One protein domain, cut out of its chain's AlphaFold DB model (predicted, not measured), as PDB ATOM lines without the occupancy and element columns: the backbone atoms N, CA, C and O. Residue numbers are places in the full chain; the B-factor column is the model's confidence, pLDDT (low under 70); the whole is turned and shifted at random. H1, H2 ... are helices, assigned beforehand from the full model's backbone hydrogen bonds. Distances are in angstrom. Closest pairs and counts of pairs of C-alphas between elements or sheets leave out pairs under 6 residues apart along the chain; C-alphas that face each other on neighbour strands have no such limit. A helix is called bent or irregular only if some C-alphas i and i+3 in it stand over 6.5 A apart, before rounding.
ATOM      1  N   ALA A 386     188.682 188.250 226.844       96.69
ATOM      2  CA  ALA A 386     189.999 188.860 226.650       96.69
ATOM      3  C   ALA A 386     189.895 190.349 226.283       96.69
ATOM      4  O   ALA A 386     190.531 191.177 226.926       96.69
ATOM      5  N   ALA A 387     189.032 190.701 225.323       95.44
ATOM      6  CA  ALA A 387     188.822 192.097 224.937       95.44
ATOM      7  C   ALA A 387     188.213 192.927 226.080       95.44
ATOM      8  O   ALA A 387     188.564 194.090 226.255       95.44
ATOM      9  N   LEU A 388     187.331 192.331 226.891       94.62
ATOM     10  CA  LEU A 388     186.793 192.983 228.084       94.62
ATOM     11  C   LEU A 388     187.883 193.232 229.135       94.62
ATOM     12  O   LEU A 388     187.889 194.293 229.754       94.62
ATOM     13  N   ALA A 389     188.804 192.283 229.330       93.62
ATOM     14  CA  ALA A 389     189.938 192.464 230.232       93.62
ATOM     15  C   ALA A 389     190.857 193.599 229.755       93.62
ATOM     16  O   ALA A 389     191.168 194.482 230.546       93.62
ATOM     17  N   GLU A 390     191.201 193.637 228.463       92.81
ATOM     18  CA  GLU A 390     191.993 194.725 227.870       92.81
ATOM     19  C   GLU A 390     191.303 196.090 228.020       92.81
ATOM     20  O   GLU A 390     191.929 197.059 228.447       92.81
ATOM     21  N   ALA A 391     190.000 196.170 227.725       90.62
ATOM     22  CA  ALA A 391     189.225 197.401 227.866       90.62
ATOM     23  C   ALA A 391     189.164 197.880 229.324       90.62
ATOM     24  O   ALA A 391     189.282 199.075 229.590       90.62
ATOM     25  N   ARG A 392     189.010 196.954 230.275       90.06
ATOM     26  CA  ARG A 392     189.005 197.262 231.709       90.06
ATOM     27  C   ARG A 392     190.368 197.761 232.179       90.06
ATOM     28  O   ARG A 392     190.423 198.746 232.909       90.06
ATOM     29  N   ASP A 393     191.445 197.104 231.767       88.50
ATOM     30  CA  ASP A 393     192.804 197.481 232.156       88.50
ATOM     31  C   ASP A 393     193.195 198.839 231.533       88.50
ATOM     32  O   ASP A 393     193.880 199.635 232.165       88.50
ATOM     33  N   GLY A 394     192.687 199.169 230.339       86.44
ATOM     34  CA  GLY A 394     192.832 200.499 229.731       86.44
ATOM     35  C   GLY A 394     191.954 201.596 230.354       86.44
ATOM     36  O   GLY A 394     192.282 202.776 230.246       86.44
ATOM     37  N   ALA A 395     190.856 201.226 231.019       84.19
ATOM     38  CA  ALA A 395     189.925 202.139 231.691       84.19
ATOM     39  C   ALA A 395     190.268 202.384 233.174       84.19
ATOM     40  O   ALA A 395     189.512 203.054 233.877       84.19
ATOM     41  N   GLN A 396     191.391 201.851 233.671       75.62
ATOM     42  CA  GLN A 396     191.742 201.859 235.097       75.62
ATOM     43  C   GLN A 396     191.815 203.271 235.707       75.62
ATOM     44  O   GLN A 396     191.440 203.457 236.864       75.62
ATOM     45  N   ASP A 397     192.233 204.258 234.908       78.56
ATOM     46  CA  ASP A 397     192.373 205.663 235.313       78.56
ATOM     47  C   ASP A 397     191.120 206.524 235.031       78.56
ATOM     48  O   ASP A 397     191.047 207.670 235.478       78.56
ATOM     49  N   ASP A 398     190.120 205.997 234.311       77.81
ATOM     50  CA  ASP A 398     188.856 206.687 234.013       77.81
ATOM     51  C   ASP A 398     187.664 205.720 234.166       77.81
ATOM     52  O   ASP A 398     187.262 205.060 233.206       77.81
ATOM     53  N   PRO A 399     187.035 205.659 235.356       66.56
ATOM     54  CA  PRO A 399     185.863 204.818 235.604       66.56
ATOM     55  C   PRO A 399     184.656 205.147 234.711       66.56
ATOM     56  O   PRO A 399     183.720 204.356 234.626       66.56
ATOM     57  N   ALA A 400     184.640 206.305 234.042       72.19
ATOM     58  CA  ALA A 400     183.617 206.636 233.057       72.19
ATOM     59  C   ALA A 400     183.927 206.055 231.664       72.19
ATOM     60  O   ALA A 400     183.107 206.191 230.765       72.19
ATOM     61  N   ALA A 401     185.073 205.411 231.437       80.94
ATOM     62  CA  ALA A 401     185.403 204.819 230.138       80.94
ATOM     63  C   ALA A 401     184.758 203.437 229.917       80.94
ATOM     64  O   ALA A 401     184.524 203.052 228.774       80.94
ATOM     65  N   LEU A 402     184.442 202.694 230.987       87.25
ATOM     66  CA  LEU A 402     183.797 201.381 230.909       87.25
ATOM     67  C   LEU A 402     182.930 201.121 232.144       87.25
ATOM     68  O   LEU A 402     183.376 201.304 233.273       87.25
ATOM     69  N   GLN A 403     181.715 200.619 231.927       87.75
ATOM     70  CA  GLN A 403     180.836 200.136 232.990       87.75
ATOM     71  C   GLN A 403     180.445 198.688 232.725       87.75
ATOM     72  O   GLN A 403     180.005 198.343 231.628       87.75
ATOM     73  N   ILE A 404     180.600 197.844 233.742       91.44
ATOM     74  CA  ILE A 404     180.236 196.428 233.694       91.44
ATOM     75  C   ILE A 404     179.114 196.231 234.705       91.44
ATOM     76  O   ILE A 404     179.315 196.470 235.891       91.44
ATOM     77  N   ILE A 405     177.940 195.810 234.241       93.50
ATOM     78  CA  ILE A 405     176.786 195.556 235.104       93.50
ATOM     79  C   ILE A 405     176.546 194.052 235.148       93.50
ATOM     80  O   ILE A 405     176.309 193.425 234.115       93.50
ATOM     81  N   ASP A 406     176.606 193.488 236.346       94.00
ATOM     82  CA  ASP A 406     176.298 192.094 236.611       94.00
ATOM     83  C   ASP A 406     174.840 191.971 237.072       94.00
ATOM     84  O   ASP A 406     174.421 192.577 238.059       94.00
ATOM     85  N   VAL A 407     174.060 191.197 236.318       94.38
ATOM     86  CA  VAL A 407     172.631 190.942 236.564       94.38
ATOM     87  C   VAL A 407     172.360 189.483 236.954       94.38
ATOM     88  O   VAL A 407     171.232 189.001 236.827       94.38
ATOM     89  N   SER A 408     173.398 188.751 237.375       92.31
ATOM     90  CA  SER A 408     173.279 187.398 237.926       92.31
ATOM     91  C   SER A 408     172.509 187.391 239.259       92.31
ATOM     92  O   SER A 408     172.241 188.446 239.835       92.31
ATOM     93  N   PRO A 409     172.095 186.223 239.784       91.38
ATOM     94  CA  PRO A 409     171.624 186.137 241.163       91.38
ATOM     95  C   PRO A 409     172.661 186.706 242.141       91.38
ATOM     96  O   PRO A 409     173.851 186.425 242.021       91.38
ATOM     97  N   GLY A 410     172.228 187.457 243.160       90.31
ATOM     98  CA  GLY A 410     173.157 188.125 244.087       90.31
ATOM     99  C   GLY A 410     174.116 187.163 244.804       90.31
ATOM    100  O   GLY A 410     175.276 187.494 245.033       90.31
ATOM    101  N   ALA A 411     173.667 185.938 245.089       88.94
ATOM    102  CA  ALA A 411     174.521 184.896 245.657       88.94
ATOM    103  C   ALA A 411     175.676 184.490 244.722       88.94
ATOM    104  O   ALA A 411     176.765 184.193 245.208       88.94
ATOM    105  N   ASP A 412     175.464 184.496 243.402       92.38
ATOM    106  CA  ASP A 412     176.509 184.194 242.419       92.38
ATOM    107  C   ASP A 412     177.516 185.335 242.336       92.38
ATOM    108  O   ASP A 412     178.713 185.084 242.452       92.38
ATOM    109  N   TYR A 413     177.034 186.578 242.278       92.81
ATOM    110  CA  TYR A 413     177.884 187.765 242.329       92.81
ATOM    111  C   TYR A 413     178.789 187.773 243.575       92.81
ATOM    112  O   TYR A 413     179.999 187.974 243.473       92.81
ATOM    113  N   VAL A 414     178.238 187.490 244.762       92.12
ATOM    114  CA  VAL A 414     179.021 187.418 246.012       92.12
ATOM    115  C   VAL A 414     180.034 186.268 245.988       92.12
ATOM    116  O   VAL A 414     181.145 186.422 246.494       92.12
ATOM    117  N   ARG A 415     179.676 185.123 245.393       93.06
ATOM    118  CA  ARG A 415     180.569 183.961 245.238       93.06
ATOM    119  C   ARG A 415     181.754 184.272 244.323       93.06
ATOM    120  O   ARG A 415     182.847 183.757 244.552       93.06
ATOM    121  N   GLY A 416     181.538 185.097 243.302       94.62
ATOM    122  CA  GLY A 416     182.575 185.602 242.416       94.62
ATOM    123  C   GLY A 416     181.996 186.411 241.257       94.62
ATOM    124  O   GLY A 416     181.022 186.005 240.634       94.62
ATOM    125  N   HIS A 417     182.637 187.535 240.942       94.69
ATOM    126  CA  HIS A 417     182.226 188.451 239.877       94.69
ATOM    127  C   HIS A 417     183.442 189.051 239.163       94.69
ATOM    128  O   HIS A 417     184.583 188.942 239.625       94.69
ATOM    129  N   ILE A 418     183.202 189.696 238.019       94.31
ATOM    130  CA  ILE A 418     184.251 190.405 237.278       94.31
ATOM    131  C   ILE A 418     184.716 191.612 238.115       94.31
ATOM    132  O   ILE A 418     183.871 192.419 238.514       94.31
ATOM    133  N   PRO A 419     186.027 191.795 238.367       89.88
ATOM    134  CA  PRO A 419     186.523 192.941 239.127       89.88
ATOM    135  C   PRO A 419     186.064 194.279 238.536       89.88
ATOM    136  O   PRO A 419     186.209 194.502 237.333       89.88
ATOM    137  N   GLY A 420     185.527 195.155 239.389       86.44
ATOM    138  CA  GLY A 420     184.999 196.468 238.998       86.44
ATOM    139  C   GLY A 420     183.587 196.447 238.402       86.44
ATOM    140  O   GLY A 420     183.078 197.508 238.048       86.44
ATOM    141  N   SER A 421     182.948 195.276 238.288       91.56
ATOM    142  CA  SER A 421     181.531 195.207 237.926       91.56
ATOM    143  C   SER A 421     180.625 195.679 239.058       91.56
ATOM    144  O   SER A 421     180.995 195.649 240.231       91.56
ATOM    145  N   TRP A 422     179.431 196.120 238.681       92.00
ATOM    146  CA  TRP A 422     178.387 196.561 239.587       92.00
ATOM    147  C   TRP A 422     177.211 195.605 239.534       92.00
ATOM    148  O   TRP A 422     176.668 195.335 238.464       92.00
ATOM    149  N   TYR A 423     176.783 195.141 240.698       93.25
ATOM    150  CA  TYR A 423     175.563 194.363 240.817       93.25
ATOM    151  C   TYR A 423     174.325 195.232 240.563       93.25
ATOM    152  O   TYR A 423     174.198 196.318 241.132       93.25
ATOM    153  N   ALA A 424     173.386 194.737 239.757       93.62
ATOM    154  CA  ALA A 424     172.079 195.359 239.593       93.62
ATOM    155  C   ALA A 424     170.963 194.326 239.405       93.62
ATOM    156  O   ALA A 424     171.088 193.353 238.663       93.62
ATOM    157  N   ILE A 425     169.809 194.602 240.008       92.19
ATOM    158  CA  ILE A 425     168.580 193.847 239.758       92.19
ATOM    159  C   ILE A 425     167.970 194.348 238.446       92.19
ATOM    160  O   ILE A 425     167.669 195.534 238.305       92.19
ATOM    161  N   ARG A 426     167.740 193.449 237.480       93.94
ATOM    162  CA  ARG A 426     167.232 193.810 236.141       93.94
ATOM    163  C   ARG A 426     165.924 194.609 236.198       93.94
ATOM    164  O   ARG A 426     165.759 195.557 235.430       93.94
ATOM    165  N   ALA A 427     165.003 194.259 237.096       92.25
ATOM    166  CA  ALA A 427     163.750 194.992 237.290       92.25
ATOM    167  C   ALA A 427     163.966 196.463 237.701       92.25
ATOM    168  O   ALA A 427     163.175 197.319 237.297       92.25
ATOM    169  N   GLN A 428     165.063 196.755 238.405       89.81
ATOM    170  CA  GLN A 428     165.407 198.052 238.999       89.81
ATOM    171  C   GLN A 428     166.551 198.768 238.263       89.81
ATOM    172  O   GLN A 428     167.097 199.754 238.756       89.81
ATOM    173  N   LEU A 429     166.928 198.296 237.069       89.62
ATOM    174  CA  LEU A 429     168.106 198.796 236.358       89.62
ATOM    175  C   LEU A 429     168.057 200.313 236.105       89.62
ATOM    176  O   LEU A 429     169.088 200.971 236.163       89.62
ATOM    177  N   ALA A 430     166.870 200.882 235.871       87.38
ATOM    178  CA  ALA A 430     166.706 202.324 235.677       87.38
ATOM    179  C   ALA A 430     167.105 203.144 236.917       87.38
ATOM    180  O   ALA A 430     167.720 204.197 236.768       87.38
ATOM    181  N   GLU A 431     166.792 202.660 238.122       84.81
ATOM    182  CA  GLU A 431     167.210 203.301 239.374       84.81
ATOM    183  C   GLU A 431     168.691 203.054 239.649       84.81
ATOM    184  O   GLU A 431     169.418 203.996 239.962       84.81
ATOM    185  N   ALA A 432     169.170 201.822 239.433       85.81
ATOM    186  CA  ALA A 432     170.587 201.497 239.571       85.81
ATOM    187  C   ALA A 432     171.449 202.444 238.716       85.81
ATOM    188  O   ALA A 432     172.363 203.081 239.234       85.81
ATOM    189  N   LEU A 433     171.085 202.659 237.446       85.94
ATOM    190  CA  LEU A 433     171.791 203.555 236.522       85.94
ATOM    191  C   LEU A 433     171.856 205.029 236.967       85.94
ATOM    192  O   LEU A 433     172.709 205.755 236.465       85.94
ATOM    193  N   LYS A 434     171.012 205.492 237.902       85.12
ATOM    194  CA  LYS A 434     171.135 206.848 238.484       85.12
ATOM    195  C   LYS A 434     172.279 206.953 239.491       85.12
ATOM    196  O   LYS A 434     172.786 208.046 239.729       85.12
ATOM    197  N   THR A 435     172.634 205.833 240.113       78.50
ATOM    198  CA  THR A 435     173.683 205.735 241.141       78.50
ATOM    199  C   THR A 435     175.004 205.202 240.594       78.50
ATOM    200  O   THR A 435     176.056 205.479 241.167       78.50
ATOM    201  N   LEU A 436     174.958 204.467 239.479       75.25
ATOM    202  CA  LEU A 436     176.140 203.961 238.790       75.25
ATOM    203  C   LEU A 436     176.870 205.099 238.056       75.25
ATOM    204  O   LEU A 436     176.216 206.006 237.535       75.25
TER     205      LEU A 436
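Overview. This is residues 386 to 436 of the 441 residues of a protein of Xanthobacter sp. SG563 (UniProt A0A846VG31). Three short helices stand apart at the corners of a triangle, H3 and H2 at one end and H1 at the other, joined by extended stretches that meet in the middle. There, residues 405 to 406 pair with residues 422 to 423, parallel. The 51 printed residues have three named helices, H1, H2, H3 in chain order, and no named strand; the class is all helix, with 25 residues in named elements, under half. The whole is only just compact, close to loose, with a radius of gyration of the C-alphas of 11.7 A and spans of 30 by 26 by 14 A.

Arrangement. H3, residues 426 to 435, is apart from H2, residues 410 to 415, and from H1, residues 386 to 394. H1 and H2 are also apart. Every O i to N i+4 pair is within hydrogen-bond range in H1 and H2; in H3 2 of 6 are, beside 5 of 7 O i to N i+3 pairs.

Along the chain. H3 is 14.5 A long, ending at C-alpha 435 (173.683, 205.735, 241.141), and irregular: C-alphas 427 and 430 are 8.1 A apart. H2 is 8.6 A long. H1 is 12.4 A long, from C-alpha 386 (189.999, 188.860, 226.650).

Size, cuts and confidence. The C-alphas farthest apart, of Asp 397 and Ala 427, are 30.6 A apart. The printed part has no cut. H1 to H2 is a long link, residues 395 to 409; H2 to H3 is short. Residue 399 is under pLDDT 70.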